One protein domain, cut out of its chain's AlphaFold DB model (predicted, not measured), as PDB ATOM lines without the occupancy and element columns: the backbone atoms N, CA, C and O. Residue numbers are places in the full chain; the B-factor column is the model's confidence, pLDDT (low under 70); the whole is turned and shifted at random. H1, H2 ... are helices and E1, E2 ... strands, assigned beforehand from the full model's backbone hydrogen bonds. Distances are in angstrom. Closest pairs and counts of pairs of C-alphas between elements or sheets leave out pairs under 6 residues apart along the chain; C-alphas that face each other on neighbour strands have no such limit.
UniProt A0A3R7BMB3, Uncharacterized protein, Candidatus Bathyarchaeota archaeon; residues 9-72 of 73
ATOM      1  N   TYR A   9      39.732 -16.039 -29.363       95.75
ATOM      2  CA  TYR A   9      40.321 -17.138 -30.122       95.75
ATOM      3  C   TYR A   9      41.849 -17.094 -30.065       95.75
ATOM      4  O   TYR A   9      42.447 -16.030 -30.259       95.75
ATOM      5  N   ARG A  10      42.476 -18.236 -29.775       92.94
ATOM      6  CA  ARG A  10      43.933 -18.387 -29.733       92.94
ATOM      7  C   ARG A  10      44.316 -19.832 -30.044       92.94
ATOM      8  O   ARG A  10      43.951 -20.718 -29.285       92.94
ATOM      9  N   ASN A  11      45.112 -20.040 -31.093       88.56
ATOM     10  CA  ASN A  11      45.717 -21.334 -31.435       88.56
ATOM     11  C   ASN A  11      44.698 -22.492 -31.517       88.56
ATOM     12  O   ASN A  11      44.896 -23.527 -30.888       88.56
ATOM     13  N   GLY A  12      43.584 -22.315 -32.233       89.06
ATOM     14  CA  GLY A  12      42.551 -23.356 -32.320       89.06
ATOM     15  C   GLY A  12      41.571 -23.412 -31.142       89.06
ATOM     16  O   GLY A  12      40.565 -24.110 -31.235       89.06
ATOM     17  N   GLU A  13      41.790 -22.649 -30.068       92.88
ATOM     18  CA  GLU A  13      40.955 -22.693 -28.866       92.88
ATOM     19  C   GLU A  13      40.150 -21.404 -28.658       92.88
ATOM     20  O   GLU A  13      40.626 -20.289 -28.889       92.88
ATOM     21  N   LEU A  14      38.923 -21.552 -28.153       95.75
ATOM     22  CA  LEU A  14      38.131 -20.442 -27.629       95.75
ATOM     23  C   LEU A  14      38.364 -20.315 -26.125       95.75
ATOM     24  O   LEU A  14      38.241 -21.280 -25.378       95.75
ATOM     25  N   ILE A  15      38.656 -19.101 -25.668       97.00
ATOM     26  CA  ILE A  15      38.978 -18.771 -24.282       97.00
ATOM     27  C   ILE A  15      37.931 -17.804 -23.730       97.00
ATOM     28  O   ILE A  15      37.550 -16.820 -24.373       97.00
ATOM     29  N   CYS A  16      37.491 -18.037 -22.493       96.44
ATOM     30  CA  CYS A  16      36.568 -17.143 -21.809       96.44
ATOM     31  C   CYS A  16      37.206 -15.753 -21.599       96.44
ATOM     32  O   CYS A  16      38.261 -15.638 -20.962       96.44
ATOM     33  N   PRO A  17      36.558 -14.656 -22.033       96.31
ATOM     34  CA  PRO A  17      37.104 -13.311 -21.898       96.31
ATOM     35  C   PRO A  17      37.200 -12.848 -20.439       96.31
ATOM     36  O   PRO A  17      37.995 -11.948 -20.149       96.31
ATOM     37  N   HIS A  18      36.431 -13.460 -19.528       96.38
ATOM     38  CA  HIS A  18      36.304 -13.039 -18.130       96.38
ATOM     39  C   HIS A  18      37.241 -13.769 -17.167       96.38
ATOM     40  O   HIS A  18      37.792 -13.105 -16.290       96.38
ATOM     41  N   CYS A  19      37.403 -15.090 -17.305       96.19
ATOM     42  CA  CYS A  19      38.234 -15.920 -16.416       96.19
ATOM     43  C   CYS A  19      39.447 -16.564 -17.096       96.19
ATOM     44  O   CYS A  19      40.233 -17.208 -16.416       96.19
ATOM     45  N   LYS A  20      39.621 -16.369 -18.411       96.44
ATOM     46  CA  LYS A  20      40.782 -16.834 -19.192       96.44
ATOM     47  C   LYS A  20      40.978 -18.355 -19.250       96.44
ATOM     48  O   LYS A  20      42.028 -18.809 -19.683       96.44
ATOM     49  N   THR A  21      39.969 -19.132 -18.871       96.12
ATOM     50  CA  THR A  21      39.948 -20.591 -19.048       96.12
ATOM     51  C   THR A  21      39.480 -20.957 -20.459       96.12
ATOM     52  O   THR A  21      38.754 -20.153 -21.064       96.12
ATOM     53  N   PRO A  22      39.802 -22.165 -20.962       96.69
ATOM     54  CA  PRO A  22      39.132 -22.731 -22.128       96.69
ATOM     55  C   PRO A  22      37.617 -22.595 -21.995       96.69
ATOM     56  O   PRO A  22      37.042 -22.766 -20.912       96.69
ATOM     57  N   LEU A  23      36.986 -22.151 -23.074       95.88
ATOM     58  CA  LEU A  23      35.587 -21.788 -23.064       95.88
ATOM     59  C   LEU A  23      34.734 -23.049 -23.132       95.88
ATOM     60  O   LEU A  23      34.686 -23.730 -24.149       95.88
ATOM     61  N   LEU A  24      34.001 -23.283 -22.051       95.88
ATOM     62  CA  LEU A  24      32.861 -24.182 -22.016       95.88
ATOM     63  C   LEU A  24      31.615 -23.350 -21.710       95.88
ATOM     64  O   LEU A  24      31.621 -22.563 -20.751       95.88
ATOM     65  N   THR A  25      30.581 -23.495 -22.536       94.38
ATOM     66  CA  THR A  25      29.348 -22.706 -22.448       94.38
ATOM     67  C   THR A  25      28.156 -23.537 -22.005       94.38
ATOM     68  O   THR A  25      27.995 -24.677 -22.423       94.38
ATOM     69  N   GLU A  26      27.300 -22.914 -21.207       95.62
ATOM     70  CA  GLU A  26      25.944 -23.360 -20.901       95.62
ATOM     71  C   GLU A  26      24.967 -22.391 -21.579       95.62
ATOM     72  O   GLU A  26      25.160 -21.171 -21.505       95.62
ATOM     73  N   GLU A  27      23.967 -22.929 -22.274       94.88
ATOM     74  CA  GLU A  27      22.917 -22.153 -22.936       94.88
ATOM     75  C   GLU A  27      21.681 -22.086 -22.037       94.88
ATOM     76  O   GLU A  27      21.227 -23.096 -21.498       94.88
ATOM     77  N   SER A  28      21.141 -20.886 -21.853       92.88
ATOM     78  CA  SER A  28      19.893 -20.668 -21.123       92.88
ATOM     79  C   SER A  28      18.674 -20.714 -22.045       92.88
ATOM     80  O   SER A  28      18.778 -20.549 -23.257       92.88
ATOM     81  N   ALA A  29      17.480 -20.857 -21.461       93.69
ATOM     82  CA  ALA A  29      16.221 -20.900 -22.213       93.69
ATOM     83  C   ALA A  29      15.935 -19.630 -23.045       93.69
ATOM     84  O   ALA A  29      15.174 -19.688 -24.007       93.69
ATOM     85  N   ASP A  30      16.536 -18.486 -22.695       92.56
ATOM     86  CA  ASP A  30      16.470 -17.232 -23.460       92.56
ATOM     87  C   ASP A  30      17.583 -17.097 -24.521       92.56
ATOM     88  O   ASP A  30      17.759 -16.019 -25.092       92.56
ATOM     89  N   GLY A  31      18.334 -18.172 -24.797       90.31
ATOM     90  CA  GLY A  31      19.356 -18.235 -25.848       90.31
ATOM     91  C   GLY A  31      20.640 -17.462 -25.530       90.31
ATOM     92  O   GLY A  31      21.373 -17.065 -26.442       90.31
ATOM     93  N   LYS A  32      20.910 -17.189 -24.247       94.00
ATOM     94  CA  LYS A  32      22.166 -16.572 -23.801       94.00
ATOM     95  C   LYS A  32      23.184 -17.644 -23.442       94.00
ATOM     96  O   LYS A  32      22.841 -18.715 -22.951       94.00
ATOM     97  N   PHE A  33      24.456 -17.310 -23.630       94.56
ATOM     98  CA  PHE A  33      25.567 -18.203 -23.331       94.56
ATOM     99  C   PHE A  33      26.306 -17.739 -22.086       94.56
ATOM    100  O   PHE A  33      26.665 -16.568 -21.958       94.56
ATOM    101  N   TYR A  34      26.601 -18.671 -21.188       95.81
ATOM    102  CA  TYR A  34      27.340 -18.402 -19.960       95.81
ATOM    103  C   TYR A  34      28.560 -19.302 -19.870       95.81
ATOM    104  O   TYR A  34      28.512 -20.478 -20.214       95.81
ATOM    105  N   CYS A  35      29.669 -18.764 -19.367       96.31
ATOM    106  CA  CYS A  35      30.837 -19.584 -19.066       96.31
ATOM    107  C   CYS A  35      30.535 -20.508 -17.879       96.31
ATOM    108  O   CYS A  35      30.207 -20.023 -16.794       96.31
ATOM    109  N   VAL A  36      30.737 -21.818 -18.041       97.00
ATOM    110  CA  VAL A  36      30.464 -22.811 -16.988       97.00
ATOM    111  C   VAL A  36      31.277 -22.548 -15.714       97.00
ATOM    112  O   VAL A  36      30.755 -22.742 -14.618       97.00
ATOM    113  N   PHE A  37      32.509 -22.044 -15.846       96.38
ATOM    114  CA  PHE A  37      33.428 -21.826 -14.725       96.38
ATOM    115  C   PHE A  37      33.137 -20.551 -13.929       96.38
ATOM    116  O   PHE A  37      33.046 -20.586 -12.708       96.38
ATOM    117  N   CYS A  38      33.007 -19.404 -14.607       96.19
ATOM    118  CA  CYS A  38      32.869 -18.107 -13.932       96.19
ATOM    119  C   CYS A  38      31.450 -17.532 -13.949       96.19
ATOM    120  O   CYS A  38      31.248 -16.432 -13.434       96.19
ATOM    121  N   LYS A  39      30.501 -18.229 -14.588       95.81
ATOM    122  CA  LYS A  39      29.075 -17.882 -14.688       95.81
ATOM    123  C   LYS A  39      28.775 -16.494 -15.274       95.81
ATOM    124  O   LYS A  39      27.660 -15.998 -15.169       95.81
ATOM    125  N   ASN A  40      29.757 -15.858 -15.919       96.31
ATOM    126  CA  ASN A  40      29.543 -14.606 -16.643       96.31
ATOM    127  C   ASN A  40      29.023 -14.892 -18.055       96.31
ATOM    128  O   ASN A  40      29.472 -15.840 -18.704       96.31
ATOM    129  N   GLU A  41      28.126 -14.027 -18.523       96.38
ATOM    130  CA  GLU A  41      27.570 -14.060 -19.875       96.38
ATOM    131  C   GLU A  41      28.647 -13.767 -20.931       96.38
ATOM    132  O   GLU A  41      29.510 -12.886 -20.767       96.38
ATOM    133  N   ILE A  42      28.575 -14.521 -22.023       95.69
ATOM    134  CA  ILE A  42      29.462 -14.493 -23.178       95.69
ATOM    135  C   ILE A  42      28.625 -14.142 -24.407       95.69
ATOM    136  O   ILE A  42      27.540 -14.682 -24.604       95.69
ATOM    137  N   THR A  43      29.121 -13.234 -25.246       94.44
ATOM    138  CA  THR A  43      28.434 -12.905 -26.503       94.44
ATOM    139  C   THR A  43      28.828 -13.868 -27.614       94.44
ATOM    140  O   THR A  43      29.778 -14.637 -27.495       94.44
ATOM    141  N   LYS A  44      28.133 -13.769 -28.745       91.44
ATOM    142  CA  LYS A  44      28.477 -14.487 -29.975       91.44
ATOM    143  C   LYS A  44      29.900 -14.159 -30.446       91.44
ATOM    144  O   LYS A  44      30.446 -13.101 -30.114       91.44
ATOM    145  N   LEU A  45      30.473 -15.070 -31.231       92.62
ATOM    146  CA  LEU A  45      31.734 -14.850 -31.939       92.62
ATOM    147  C   LEU A  45      31.599 -13.679 -32.916       92.62
ATOM    148  O   LEU A  45      30.535 -13.459 -33.494       92.62
ATOM    149  N   THR A  46      32.688 -12.936 -33.106       92.94
ATOM    150  CA  THR A  46      32.755 -11.933 -34.172       92.94
ATOM    151  C   THR A  46      33.009 -12.613 -35.513       92.94
ATOM    152  O   THR A  46      33.614 -13.685 -35.566       92.94
ATOM    153  N   GLU A  47      32.592 -11.977 -36.606       93.50
ATOM    154  CA  GLU A  47      32.867 -12.471 -37.960       93.50
ATOM    155  C   GLU A  47      34.369 -12.646 -38.213       93.50
ATOM    156  O   GLU A  47      34.796 -13.658 -38.757       93.50
ATOM    157  N   GLU A  48      35.189 -11.710 -37.736       93.19
ATOM    158  CA  GLU A  48      36.650 -11.796 -37.819       93.19
ATOM    159  C   GLU A  48      37.205 -13.017 -37.080       93.19
ATOM    160  O   GLU A  48      38.147 -13.650 -37.550       93.19
ATOM    161  N   THR A  49      36.621 -13.366 -35.930       93.19
ATOM    162  CA  THR A  49      37.020 -14.561 -35.181       93.19
ATOM    163  C   THR A  49      36.648 -15.824 -35.946       93.19
ATOM    164  O   THR A  49      37.470 -16.725 -36.061       93.19
ATOM    165  N   MET A  50      35.440 -15.869 -36.517       92.25
ATOM    166  CA  MET A  50      34.997 -17.001 -37.335       92.25
ATOM    167  C   MET A  50      35.881 -17.189 -38.574       92.25
ATOM    168  O   MET A  50      36.262 -18.316 -38.865       92.25
ATOM    169  N   LYS A  51      36.280 -16.102 -39.252       91.75
ATOM    170  CA  LYS A  51      37.226 -16.160 -40.382       91.75
ATOM    171  C   LYS A  51      38.569 -16.755 -39.968       91.75
ATOM    172  O   LYS A  51      39.012 -17.710 -40.585       91.75
ATOM    173  N   LYS A  52      39.149 -16.286 -38.859       91.25
ATOM    174  CA  LYS A  52      40.410 -16.845 -38.339       91.25
ATOM    175  C   LYS A  52      40.308 -18.326 -37.994       91.25
ATOM    176  O   LYS A  52      41.241 -19.062 -38.255       91.25
ATOM    177  N   MET A  53      39.186 -18.763 -37.422       91.19
ATOM    178  CA  MET A  53      38.968 -20.183 -37.130       91.19
ATOM    179  C   MET A  53      38.928 -21.043 -38.397       91.19
ATOM    180  O   MET A  53      39.360 -22.190 -38.353       91.19
ATOM    181  N   ILE A  54      38.396 -20.503 -39.497       88.38
ATOM    182  CA  ILE A  54      38.390 -21.167 -40.807       88.38
ATOM    183  C   ILE A  54      39.805 -21.184 -41.393       88.38
ATOM    184  O   ILE A  54      40.241 -22.232 -41.852       88.38
ATOM    185  N   ASP A  55      40.526 -20.062 -41.337       87.62
ATOM    186  CA  ASP A  55      41.895 -19.953 -41.860       87.62
ATOM    187  C   ASP A  55      42.885 -20.859 -41.100       87.62
ATOM    188  O   ASP A  55      43.792 -21.433 -41.698       87.62
ATOM    189  N   ASP A  56      42.697 -21.018 -39.786       88.56
ATOM    190  CA  ASP A  56      43.492 -21.911 -38.935       88.56
ATOM    191  C   ASP A  56      43.071 -23.388 -39.077       88.56
ATOM    192  O   ASP A  56      43.732 -24.275 -38.524       88.56
ATOM    193  N   PHE A  57      41.976 -23.685 -39.788       82.19
ATOM    194  CA  PHE A  57      41.531 -25.058 -39.990       82.19
ATOM    195  C   PHE A  57      42.518 -25.789 -40.916       82.19
ATOM    196  O   PHE A  57      42.709 -25.383 -42.062       82.19
ATOM    197  N   PRO A  58      43.164 -26.878 -40.465       81.50
ATOM    198  CA  PRO A  58      44.239 -27.485 -41.232       81.50
ATOM    199  C   PRO A  58      43.715 -28.124 -42.526       81.50
ATOM    200  O   PRO A  58      43.024 -29.142 -42.490       81.50
ATOM    201  N   ASP A  59      44.141 -27.591 -43.676       79.31
ATOM    202  CA  ASP A  59      43.805 -28.095 -45.021       79.31
ATOM    203  C   ASP A  59      44.030 -29.602 -45.175       79.31
ATOM    204  O   ASP A  59      43.303 -30.297 -45.886       79.31
ATOM    205  N   LYS A  60      45.064 -30.124 -44.507       79.31
ATOM    206  CA  LYS A  60      45.383 -31.551 -44.507       79.31
ATOM    207  C   LYS A  60      44.269 -32.376 -43.857       79.31
ATOM    208  O   LYS A  60      43.877 -33.391 -44.420       79.31
ATOM    209  N   LEU A  61      43.739 -31.903 -42.733       78.75
ATOM    210  CA  LEU A  61      42.649 -32.555 -42.012       78.75
ATOM    211  C   LEU A  61      41.355 -32.511 -42.835       78.75
ATOM    212  O   LEU A  61      40.640 -33.504 -42.925       78.75
ATOM    213  N   LEU A  62      41.093 -31.381 -43.508       79.38
ATOM    214  CA  LEU A  62      39.964 -31.253 -44.434       79.38
ATOM    215  C   LEU A  62      40.070 -32.270 -45.583       79.38
ATOM    216  O   LEU A  62      39.087 -32.917 -45.937       79.38
ATOM    217  N   ARG A  63      41.268 -32.430 -46.162       80.62
ATOM    218  CA  ARG A  63      41.531 -33.406 -47.233       80.62
ATOM    219  C   ARG A  63      41.345 -34.846 -46.767       80.62
ATOM    220  O   ARG A  63      40.710 -35.612 -47.483       80.62
ATOM    221  N   GLU A  64      41.881 -35.197 -45.601       84.00
ATOM    222  CA  GLU A  64      41.723 -36.531 -45.008       84.00
ATOM    223  C   GLU A  64      40.235 -36.853 -44.797       84.00
ATOM    224  O   GLU A  64      39.758 -37.884 -45.268       84.00
ATOM    225  N   TRP A  65      39.468 -35.916 -44.236       80.94
ATOM    226  CA  TRP A  65      38.029 -36.087 -44.028       80.94
ATOM    227  C   TRP A  65      37.223 -36.216 -45.333       80.94
ATOM    228  O   TRP A  65      36.332 -37.059 -45.438       80.94
ATOM    229  N   MET A  66      37.545 -35.427 -46.368       82.94
ATOM    230  CA  MET A  66      36.883 -35.542 -47.678       82.94
ATOM    231  C   MET A  66      37.107 -36.913 -48.331       82.94
ATOM    232  O   MET A  66      36.195 -37.444 -48.965       82.94
ATOM    233  N   ILE A  67      38.305 -37.485 -48.173       85.75
ATOM    234  CA  ILE A  67      38.627 -38.832 -48.659       85.75
ATOM    235  C   ILE A  67      37.803 -39.880 -47.900       85.75
ATOM    236  O   ILE A  67      37.272 -40.796 -48.525       85.75
ATOM    237  N   GLU A  68      37.663 -39.754 -46.579       81.25
ATOM    238  CA  GLU A  68      36.856 -40.680 -45.770       81.25
ATOM    239  C   GLU A  68      35.377 -40.668 -46.179       81.25
ATOM    240  O   GLU A  68      34.791 -41.732 -46.380       81.25
ATOM    241  N   ILE A  69      34.786 -39.488 -46.397       83.25
ATOM    242  CA  ILE A  69      33.382 -39.372 -46.830       83.25
ATOM    243  C   ILE A  69      33.163 -40.006 -48.206       83.25
ATOM    244  O   ILE A  69      32.190 -40.730 -48.392       83.25
ATOM    245  N   GLN A  70      34.054 -39.765 -49.172       78.75
ATOM    246  CA  GLN A  70      33.917 -40.322 -50.527       78.75
ATOM    247  C   GLN A  70      34.082 -41.845 -50.583       78.75
ATOM    248  O   GLN A  70      33.590 -42.472 -51.517       78.75
ATOM    249  N   ASN A  71      34.770 -42.431 -49.601       71.69
ATOM    250  CA  ASN A  71      34.997 -43.872 -49.500       71.69
ATOM    251  C   ASN A  71      34.058 -44.563 -48.500       71.69
ATOM    252  O   ASN A  71      34.210 -45.760 -48.252       71.69
ATOM    253  N   THR A  72      33.103 -43.833 -47.919       59.56
ATOM    254  CA  THR A  72      32.036 -44.438 -47.119       59.56
ATOM    255  C   THR A  72      30.994 -45.016 -48.092       59.56
ATOM    256  O   THR A  72      30.474 -44.248 -48.903       59.56
TER     257      THR A  72
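Overview. This is residues 9 to 72 of the 73 residues of an uncharacterized protein of Candidatus Bathyarchaeota archaeon (UniProt A0A3R7BMB3). A small, loop-rich head holds a hairpin of two short strands, E2 and E3, at one end of a long outline; from the head the chain leads through H1 to H2, a helical arm that sticks out at the other end and is turned sharply from H1. E1 lies in the head, between the hairpin and the helices. The printed part has 64 residues with three named strands, then two named helices, in the order E1 E2 E3 H1 H2; the sheet is E2 - E3, antiparallel. The class is mixed, helices and strands, with under half of the residues in named elements. The whole is loose, with a radius of gyration of the C-alphas of 15.5 A, and elongated, spanning 43 by 25 by 20 A.

Along the chain. E2 is residues 25 to 27, 6.5 A long, and E3 is residues 33 to 35, 6.9 A. E1, residues 13 to 15, is 6.3 A long and begins at C-alpha 13 (40.955, -22.693, -28.866). H1, residues 47 to 55, is 12.4 A long. H2, residues 59 to 70, is 16.7 A long and ends at C-alpha 70 (33.917, -40.322, -50.527).

Arrangement. E2 and E3 form a hairpin, antiparallel at 145 degrees. C-alphas 26 and 34 face each other at 5.2 A; N 26 and O 34 are within hydrogen-bond range at 2.9 A. Residues 33 to 34 of E3 also pair with residues 41 to 42, antiparallel. E1 pairs with no named strand, but its residues 13 to 14 pair with residues 9 to 10, antiparallel. E1 is apart from H1, and H1 from H2. In H1 and H2 every O i to N i+4 pair is within hydrogen-bond range.

Size, cuts and confidence. Residues 59 to 72 stand free; the other 50 residues span 33 by 21 by 15 A. The C-alphas of Asn 40 and Asn 71, the two farthest apart, are 44.3 A apart. The printed part has no cut. The link from E3 to H1 is long, with 11 residues. Of the printed residues, residue 72 is under 70 in pLDDT.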